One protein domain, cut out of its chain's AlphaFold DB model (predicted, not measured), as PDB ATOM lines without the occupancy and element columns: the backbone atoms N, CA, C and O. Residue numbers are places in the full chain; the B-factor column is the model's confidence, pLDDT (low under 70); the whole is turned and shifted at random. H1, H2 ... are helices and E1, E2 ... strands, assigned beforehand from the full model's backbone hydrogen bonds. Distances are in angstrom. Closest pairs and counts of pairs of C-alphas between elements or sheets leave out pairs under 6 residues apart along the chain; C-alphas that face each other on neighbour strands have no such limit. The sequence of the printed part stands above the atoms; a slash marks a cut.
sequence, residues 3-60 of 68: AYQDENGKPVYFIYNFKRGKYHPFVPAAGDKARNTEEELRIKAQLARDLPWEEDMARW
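This is residues 3 to 60 of the 68 residues of an uncharacterized protein of Thermoleophilaceae bacterium (UniProt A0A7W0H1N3). A small three-stranded antiparallel sheet forms a wall with one short helix, H1, over one face, on the side of edge strand E3. Two hairpins make the sheet, and a tail without a named element, residues 47 to 60, follows the helix. The printed part has 58 residues with three named strands and one named helix, in the order E1 E2 E3 H1; the class is mixed, with under half of the residues in named elements. It is compact, with a radius of gyration of the C-alphas of 11.3 A and spans of 30 by 22 by 18 A.

The inner strand E2, residues 11 to 17, and the edge strand E3, residues 22 to 26, form an antiparallel hairpin at 155 degrees, with N 13 and O 26 within hydrogen-bond range at 2.8 A. E2 and the other edge strand, E1, residues 3 to 5, form an antiparallel hairpin at 151 degrees, with N 12 and O 4 at 2.7 A. The three strands are a meander, each the antiparallel neighbour of the one before. The pairing is staggered: E2 pairs with E1 over residues 11 to 13 and with E3 over 13 to 17. E1 and E3 are apart. H1, residues 37 to 46, is on the sheet in two layers, a helix layer on one face of a strand layer, at a height over the sheet of 7.0 A. It lies over E3 and only just along the strands, at 29 degrees to E3 on the local plane. The closest C-alphas of E3 and H1, those of Pro 25 and Glu 40, are 5.3 A apart. Every O i to N i+4 pair in H1 is within hydrogen-bond range.

E1 begins at C-alpha 3 (124.159, 175.184, 171.478). E2 is 19.2 A long, E3 13.2 A, H1 14.3 A and E1 6.8 A. H1 ends at C-alpha 46 (123.352, 191.823, 168.106).

The C-alphas of Asn 8 and Lys 19, the two farthest apart, are 32.4 A apart. The printed part has no cut and no long link. The mean pLDDT of the printed part is 83.0; residue 3 and residues 7 to 8 are under 70.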
ATOM      1  N   ALA A   3     122.817 174.811 171.055       66.44
ATOM      2  CA  ALA A   3     124.159 175.184 171.478       66.44
ATOM      3  C   ALA A   3     124.939 175.688 170.259       66.44
ATOM      4  O   ALA A   3     125.017 175.005 169.239       66.44
ATOM      5  N   TYR A   4     125.488 176.892 170.366       75.19
ATOM      6  CA  TYR A   4     126.417 177.481 169.408       75.19
ATOM      7  C   TYR A   4     127.789 177.592 170.077       75.19
ATOM      8  O   TYR A   4     127.860 177.796 171.286       75.19
ATOM      9  N   GLN A   5     128.876 177.438 169.328       75.06
ATOM     10  CA  GLN A   5     130.211 177.756 169.831       75.06
ATOM     11  C   GLN A   5     130.624 179.107 169.264       75.06
ATOM     12  O   GLN A   5     130.627 179.290 168.050       75.06
ATOM     13  N   ASP A   6     130.953 180.044 170.149       71.94
ATOM     14  CA  ASP A   6     131.557 181.317 169.762       71.94
ATOM     15  C   ASP A   6     132.928 181.099 169.087       71.94
ATOM     16  O   ASP A   6     133.507 180.016 169.196       71.94
ATOM     17  N   GLU A   7     133.493 182.126 168.442       68.44
ATOM     18  CA  GLU A   7     134.817 182.074 167.790       68.44
ATOM     19  C   GLU A   7     135.937 181.586 168.730       68.44
ATOM     20  O   GLU A   7     136.950 181.046 168.289       68.44
ATOM     21  N   ASN A   8     135.731 181.717 170.043       69.88
ATOM     22  CA  ASN A   8     136.644 181.256 171.089       69.88
ATOM     23  C   ASN A   8     136.356 179.829 171.606       69.88
ATOM     24  O   ASN A   8     136.901 179.434 172.638       69.88
ATOM     25  N   GLY A   9     135.459 179.073 170.967       70.62
ATOM     26  CA  GLY A   9     135.047 177.731 171.398       70.62
ATOM     27  C   GLY A   9     134.185 177.711 172.668       70.62
ATOM     28  O   GLY A   9     133.979 176.652 173.261       70.62
ATOM     29  N   LYS A  10     133.684 178.870 173.114       77.88
ATOM     30  CA  LYS A  10     132.820 178.968 174.299       77.88
ATOM     31  C   LYS A  10     131.390 178.574 173.930       77.88
ATOM     32  O   LYS A  10     130.864 179.109 172.953       77.88
ATOM     33  N   PRO A  11     130.743 177.674 174.690       80.94
ATOM     34  CA  PRO A  11     129.368 177.305 174.411       80.94
ATOM     35  C   PRO A  11     128.433 178.470 174.752       80.94
ATOM     36  O   PRO A  11     128.524 179.073 175.818       80.94
ATOM     37  N   VAL A  12     127.522 178.762 173.836       85.62
ATOM     38  CA  VAL A  12     126.449 179.745 173.949       85.62
ATOM     39  C   VAL A  12     125.134 178.998 173.804       85.62
ATOM     40  O   VAL A  12     124.922 178.267 172.835       85.62
ATOM     41  N   TYR A  13     124.231 179.196 174.754       85.56
ATOM     42  CA  TYR A  13     122.932 178.541 174.772       85.56
ATOM     43  C   TYR A  13     121.822 179.552 174.543       85.56
ATOM     44  O   TYR A  13     121.764 180.586 175.201       85.56
ATOM     45  N   PHE A  14     120.879 179.216 173.668       85.75
ATOM     46  CA  PHE A  14     119.634 179.970 173.539       85.75
ATOM     47  C   PHE A  14     118.499 179.228 174.241       85.75
ATOM     48  O   PHE A  14     118.078 178.139 173.825       85.75
ATOM     49  N   ILE A  15     118.006 179.830 175.322       86.50
ATOM     50  CA  ILE A  15     116.938 179.281 176.152       86.50
ATOM     51  C   ILE A  15     115.618 179.925 175.736       86.50
ATOM     52  O   ILE A  15     115.440 181.140 175.818       86.50
ATOM     53  N   TYR A  16     114.674 179.090 175.300       86.50
ATOM     54  CA  TYR A  16     113.332 179.521 174.927       86.50
ATOM     55  C   TYR A  16     112.349 179.306 176.076       86.50
ATOM     56  O   TYR A  16     112.142 178.185 176.542       86.50
ATOM     57  N   ASN A  17     111.702 180.382 176.514       84.75
ATOM     58  CA  ASN A  17     110.630 180.329 177.491       84.75
ATOM     59  C   ASN A  17     109.290 180.097 176.784       84.75
ATOM     60  O   ASN A  17     108.676 181.032 176.268       84.75
ATOM     61  N   PHE A  18     108.804 178.857 176.835       80.88
ATOM     62  CA  PHE A  18     107.547 178.467 176.197       80.88
ATOM     63  C   PHE A  18     106.326 179.231 176.733       80.88
ATOM     64  O   PHE A  18     105.412 179.540 175.979       80.88
ATOM     65  N   LYS A  19     106.316 179.595 178.023       83.81
ATOM     66  CA  LYS A  19     105.187 180.315 178.635       83.81
ATOM     67  C   LYS A  19     105.070 181.759 178.154       83.81
ATOM     68  O   LYS A  19     103.985 182.326 178.221       83.81
ATOM     69  N   ARG A  20     106.179 182.379 177.739       81.25
ATOM     70  CA  ARG A  20     106.219 183.799 177.345       81.25
ATOM     71  C   ARG A  20     106.512 184.020 175.866       81.25
ATOM     72  O   ARG A  20     106.388 185.150 175.412       81.25
ATOM     73  N   GLY A  21     106.912 182.976 175.146       87.12
ATOM     74  CA  GLY A  21     107.312 183.073 173.749       87.12
ATOM     75  C   GLY A  21     108.582 183.896 173.545       87.12
ATOM     76  O   GLY A  21     108.673 184.631 172.570       87.12
ATOM     77  N   LYS A  22     109.535 183.832 174.487       90.25
ATOM     78  CA  LYS A  22     110.735 184.683 174.486       90.25
ATOM     79  C   LYS A  22     112.029 183.893 174.626       90.25
ATOM     80  O   LYS A  22     112.064 182.882 175.327       90.25
ATOM     81  N   TYR A  23     113.095 184.405 174.027       88.62
ATOM     82  CA  TYR A  23     114.450 183.872 174.102       88.62
ATOM     83  C   TYR A  23     115.316 184.677 175.071       88.62
ATOM     84  O   TYR A  23     115.163 185.893 175.206       88.62
ATOM     85  N   HIS A  24     116.253 184.002 175.724       89.12
ATOM     86  CA  HIS A  24     117.390 184.645 176.369       89.12
ATOM     87  C   HIS A  24     118.666 183.840 176.108       89.12
ATOM     88  O   HIS A  24     118.614 182.603 176.094       89.12
ATOM     89  N   PRO A  25     119.791 184.523 175.854       89.81
ATOM     90  CA  PRO A  25     121.077 183.868 175.732       89.81
ATOM     91  C   PRO A  25     121.610 183.524 177.124       89.81
ATOM     92  O   PRO A  25     121.359 184.230 178.100       89.81
ATOM     93  N   PHE A  26     122.354 182.433 177.194       88.88
ATOM     94  CA  PHE A  26     123.055 181.996 178.385       88.88
ATOM     95  C   PHE A  26     124.463 181.558 178.000       88.88
ATOM     96  O   PHE A  26     124.634 180.684 177.145       88.88
ATOM     97  N   VAL A  27     125.465 182.177 178.616       88.81
ATOM     98  CA  VAL A  27     126.879 181.926 178.317       88.81
ATOM     99  C   VAL A  27     127.582 181.521 179.609       88.81
ATOM    100  O   VAL A  27     127.860 182.389 180.443       88.81
ATOM    101  N   PRO A  28     127.889 180.231 179.823       86.25
ATOM    102  CA  PRO A  28     128.710 179.828 180.954       86.25
ATOM    103  C   PRO A  28     130.118 180.432 180.852       86.25
ATOM    104  O   PRO A  28     130.730 180.508 179.785       86.25
ATOM    105  N   ALA A  29     130.637 180.855 181.995       84.25
ATOM    106  CA  ALA A  29     132.003 181.309 182.185       84.25
ATOM    107  C   ALA A  29     132.840 180.211 182.859       84.25
ATOM    108  O   ALA A  29     132.312 179.237 183.390       84.25
ATOM    109  N   ALA A  30     134.163 180.379 182.850       73.88
ATOM    110  CA  ALA A  30     135.062 179.483 183.568       73.88
ATOM    111  C   ALA A  30     134.843 179.622 185.088       73.88
ATOM    112  O   ALA A  30     135.118 180.676 185.658       73.88
ATOM    113  N   GLY A  31     134.333 178.568 185.729       73.56
ATOM    114  CA  GLY A  31     134.063 178.515 187.170       73.56
ATOM    115  C   GLY A  31     132.836 177.661 187.502       73.56
ATOM    116  O   GLY A  31     132.019 177.378 186.626       73.56
ATOM    117  N   ASP A  32     132.695 177.256 188.767       77.00
ATOM    118  CA  ASP A  32     131.489 176.556 189.224       77.00
ATOM    119  C   ASP A  32     130.292 177.510 189.145       77.00
ATOM    120  O   ASP A  32     130.273 178.552 189.803       77.00
ATOM    121  N   LYS A  33     129.324 177.187 188.281       78.31
ATOM    122  CA  LYS A  33     128.093 177.971 188.071       78.31
ATOM    123  C   LYS A  33     128.345 179.458 187.786       78.31
ATOM    124  O   LYS A  33     127.592 180.332 188.223       78.31
ATOM    125  N   ALA A  34     129.408 179.750 187.039       83.69
ATOM    126  CA  ALA A  34     129.750 181.098 186.603       83.69
ATOM    127  C   ALA A  34     129.138 181.392 185.225       83.69
ATOM    128  O   ALA A  34     129.185 180.547 184.334       83.69
ATOM    129  N   ARG A  35     128.570 182.590 185.030       87.75
ATOM    130  CA  ARG A  35     128.041 183.065 183.733       87.75
ATOM    131  C   ARG A  35     128.727 184.349 183.296       87.75
ATOM    132  O   ARG A  35     129.139 185.142 184.141       87.75
ATOM    133  N   ASN A  36     128.801 184.567 181.989       87.94
ATOM    134  CA  ASN A  36     129.297 185.803 181.407       87.94
ATOM    135  C   ASN A  36     128.135 186.692 180.947       87.94
ATOM    136  O   ASN A  36     127.732 186.664 179.786       87.94
ATOM    137  N   THR A  37     127.627 187.508 181.869       87.62
ATOM    138  CA  THR A  37     126.509 188.427 181.611       87.62
ATOM    139  C   THR A  37     126.811 189.445 180.504       87.62
ATOM    140  O   THR A  37     125.907 189.839 179.769       87.62
ATOM    141  N   GLU A  38     128.067 189.885 180.363       88.75
ATOM    142  CA  GLU A  38     128.456 190.861 179.335       88.75
ATOM    143  C   GLU A  38     128.286 190.283 177.926       88.75
ATOM    144  O   GLU A  38     127.703 190.930 177.053       88.75
ATOM    145  N   GLU A  39     128.720 189.038 177.723       87.56
ATOM    146  CA  GLU A  39     128.540 188.335 176.450       87.56
ATOM    147  C   GLU A  39     127.064 188.026 176.173       87.56
ATOM    148  O   GLU A  39     126.595 188.225 175.053       87.56
ATOM    149  N   GLU A  40     126.288 187.632 177.188       88.81
ATOM    150  CA  GLU A  40     124.842 187.415 177.039       88.81
ATOM    151  C   GLU A  40     124.124 188.693 176.554       88.81
ATOM    152  O   GLU A  40     123.302 188.652 175.633       88.81
ATOM    153  N   LEU A  41     124.462 189.856 177.123       88.19
ATOM    154  CA  LEU A  41     123.904 191.143 176.701       88.19
ATOM    155  C   LEU A  41     124.369 191.553 175.301       88.19
ATOM    156  O   LEU A  41     123.562 192.080 174.532       88.19
ATOM    157  N   ARG A  42     125.631 191.288 174.945       88.94
ATOM    158  CA  ARG A  42     126.156 191.536 173.596       88.94
ATOM    159  C   ARG A  42     125.395 190.723 172.551       88.94
ATOM    160  O   ARG A  42     124.928 191.301 171.572       88.94
ATOM    161  N   ILE A  43     125.210 189.423 172.781       87.69
ATOM    162  CA  ILE A  43     124.466 188.527 171.884       87.69
ATOM    163  C   ILE A  43     123.019 188.999 171.735       87.69
ATOM    164  O   ILE A  43     122.507 189.100 170.618       87.69
ATOM    165  N   LYS A  44     122.366 189.353 172.850       86.81
ATOM    166  CA  LYS A  44     121.021 189.934 172.811       86.81
ATOM    167  C   LYS A  44     120.988 191.204 171.965       86.81
ATOM    168  O   LYS A  44     120.054 191.368 171.195       86.81
ATOM    169  N   ALA A  45     121.957 192.106 172.116       86.81
ATOM    170  CA  ALA A  45     121.996 193.361 171.370       86.81
ATOM    171  C   ALA A  45     122.212 193.133 169.865       86.81
ATOM    172  O   ALA A  45     121.564 193.786 169.051       86.81
ATOM    173  N   GLN A  46     123.080 192.186 169.498       86.50
ATOM    174  CA  GLN A  46     123.352 191.823 168.106       86.50
ATOM    175  C   GLN A  46     122.127 191.213 167.419       86.50
ATOM    176  O   GLN A  46     121.796 191.602 166.304       86.50
ATOM    177  N   LEU A  47     121.429 190.306 168.102       83.75
ATOM    178  CA  LEU A  47     120.275 189.586 167.561       83.75
ATOM    179  C   LEU A  47     118.933 190.220 167.964       83.75
ATOM    180  O   LEU A  47     117.872 189.626 167.758       83.75
ATOM    181  N   ALA A  48     118.958 191.431 168.538       79.88
ATOM    182  CA  ALA A  48     117.806 192.108 169.144       79.88
ATOM    183  C   ALA A  48     116.596 192.218 168.206       79.88
ATOM    184  O   ALA A  48     115.459 192.306 168.666       79.88
ATOM    185  N   ARG A  49     116.849 192.245 166.894       80.00
ATOM    186  CA  ARG A  49     115.846 192.456 165.846       80.00
ATOM    187  C   ARG A  49     115.272 191.165 165.262       80.00
ATOM    188  O   ARG A  49     114.229 191.234 164.623       80.00
ATOM    189  N   ASP A  50     115.913 190.023 165.495       82.00
ATOM    190  CA  ASP A  50     115.573 188.762 164.823       82.00
ATOM    191  C   ASP A  50     114.661 187.852 165.654       82.00
ATOM    192  O   ASP A  50     113.962 186.999 165.108       82.00
ATOM    193  N   LEU A  51     114.647 188.019 166.981       81.44
ATOM    194  CA  LEU A  51     113.915 187.148 167.902       81.44
ATOM    195  C   LEU A  51     113.174 187.946 168.987       81.44
ATOM    196  O   LEU A  51     113.598 189.037 169.365       81.44
ATOM    197  N   PRO A  52     112.075 187.407 169.546       83.62
ATOM    198  CA  PRO A  52     111.441 187.984 170.724       83.62
ATOM    199  C   PRO A  52     112.316 187.740 171.962       83.62
ATOM    200  O   PRO A  52     112.395 186.620 172.465       83.62
ATOM    201  N   TRP A  53     112.971 188.786 172.471       85.69
ATOM    202  CA  TRP A  53     113.883 188.687 173.618       85.69
ATOM    203  C   TRP A  53     113.199 188.902 174.966       85.69
ATOM    204  O   TRP A  53     112.248 189.680 175.112       85.69
ATOM    205  N   GLU A  54     113.728 188.246 176.000       85.69
ATOM    206  CA  GLU A  54     113.403 188.587 177.379       85.69
ATOM    207  C   GLU A  54     114.168 189.834 177.841       85.69
ATOM    208  O   GLU A  54     115.394 189.931 177.754       85.69
ATOM    209  N   GLU A  55     113.406 190.820 178.312       82.12
ATOM    210  CA  GLU A  55     113.930 192.108 178.776       82.12
ATOM    211  C   GLU A  55     114.273 192.075 180.259       82.12
ATOM    212  O   GLU A  55     115.232 192.711 180.683       82.12
ATOM    213  N   ASP A  56     113.539 191.264 181.019       84.94
ATOM    214  CA  ASP A  56     113.758 191.066 182.443       84.94
ATOM    215  C   ASP A  56     114.876 190.037 182.688       84.94
ATOM    216  O   ASP A  56     114.669 188.824 182.576       84.94
ATOM    217  N   MET A  57     116.064 190.527 183.051       81.38
ATOM    218  CA  MET A  57     117.230 189.694 183.374       81.38
ATOM    219  C   MET A  57     117.018 188.810 184.608       81.38
ATOM    220  O   MET A  57     117.666 187.771 184.725       81.38
ATOM    221  N   ALA A  58     116.097 189.151 185.519       84.19
ATOM    222  CA  ALA A  58     115.784 188.292 186.664       84.19
ATOM    223  C   ALA A  58     115.130 186.968 186.231       84.19
ATOM    224  O   ALA A  58     115.064 186.017 187.008       84.19
ATOM    225  N   ARG A  59     114.666 186.890 184.978       84.19
ATOM    226  CA  ARG A  59     114.061 185.695 184.373       84.19
ATOM    227  C   ARG A  59     115.031 184.901 183.515       84.19
ATOM    228  O   ARG A  59     114.621 183.929 182.882       84.19
ATOM    229  N   TRP A  60     116.291 185.318 183.469       86.19
ATOM    230  CA  TRP A  60     117.347 184.586 182.791       86.19
ATOM    231  C   TRP A  60     117.846 183.527 183.754       86.19
ATOM    232  O   TRP A  60     118.825 183.718 184.482       86.19
TER     233      TRP A  60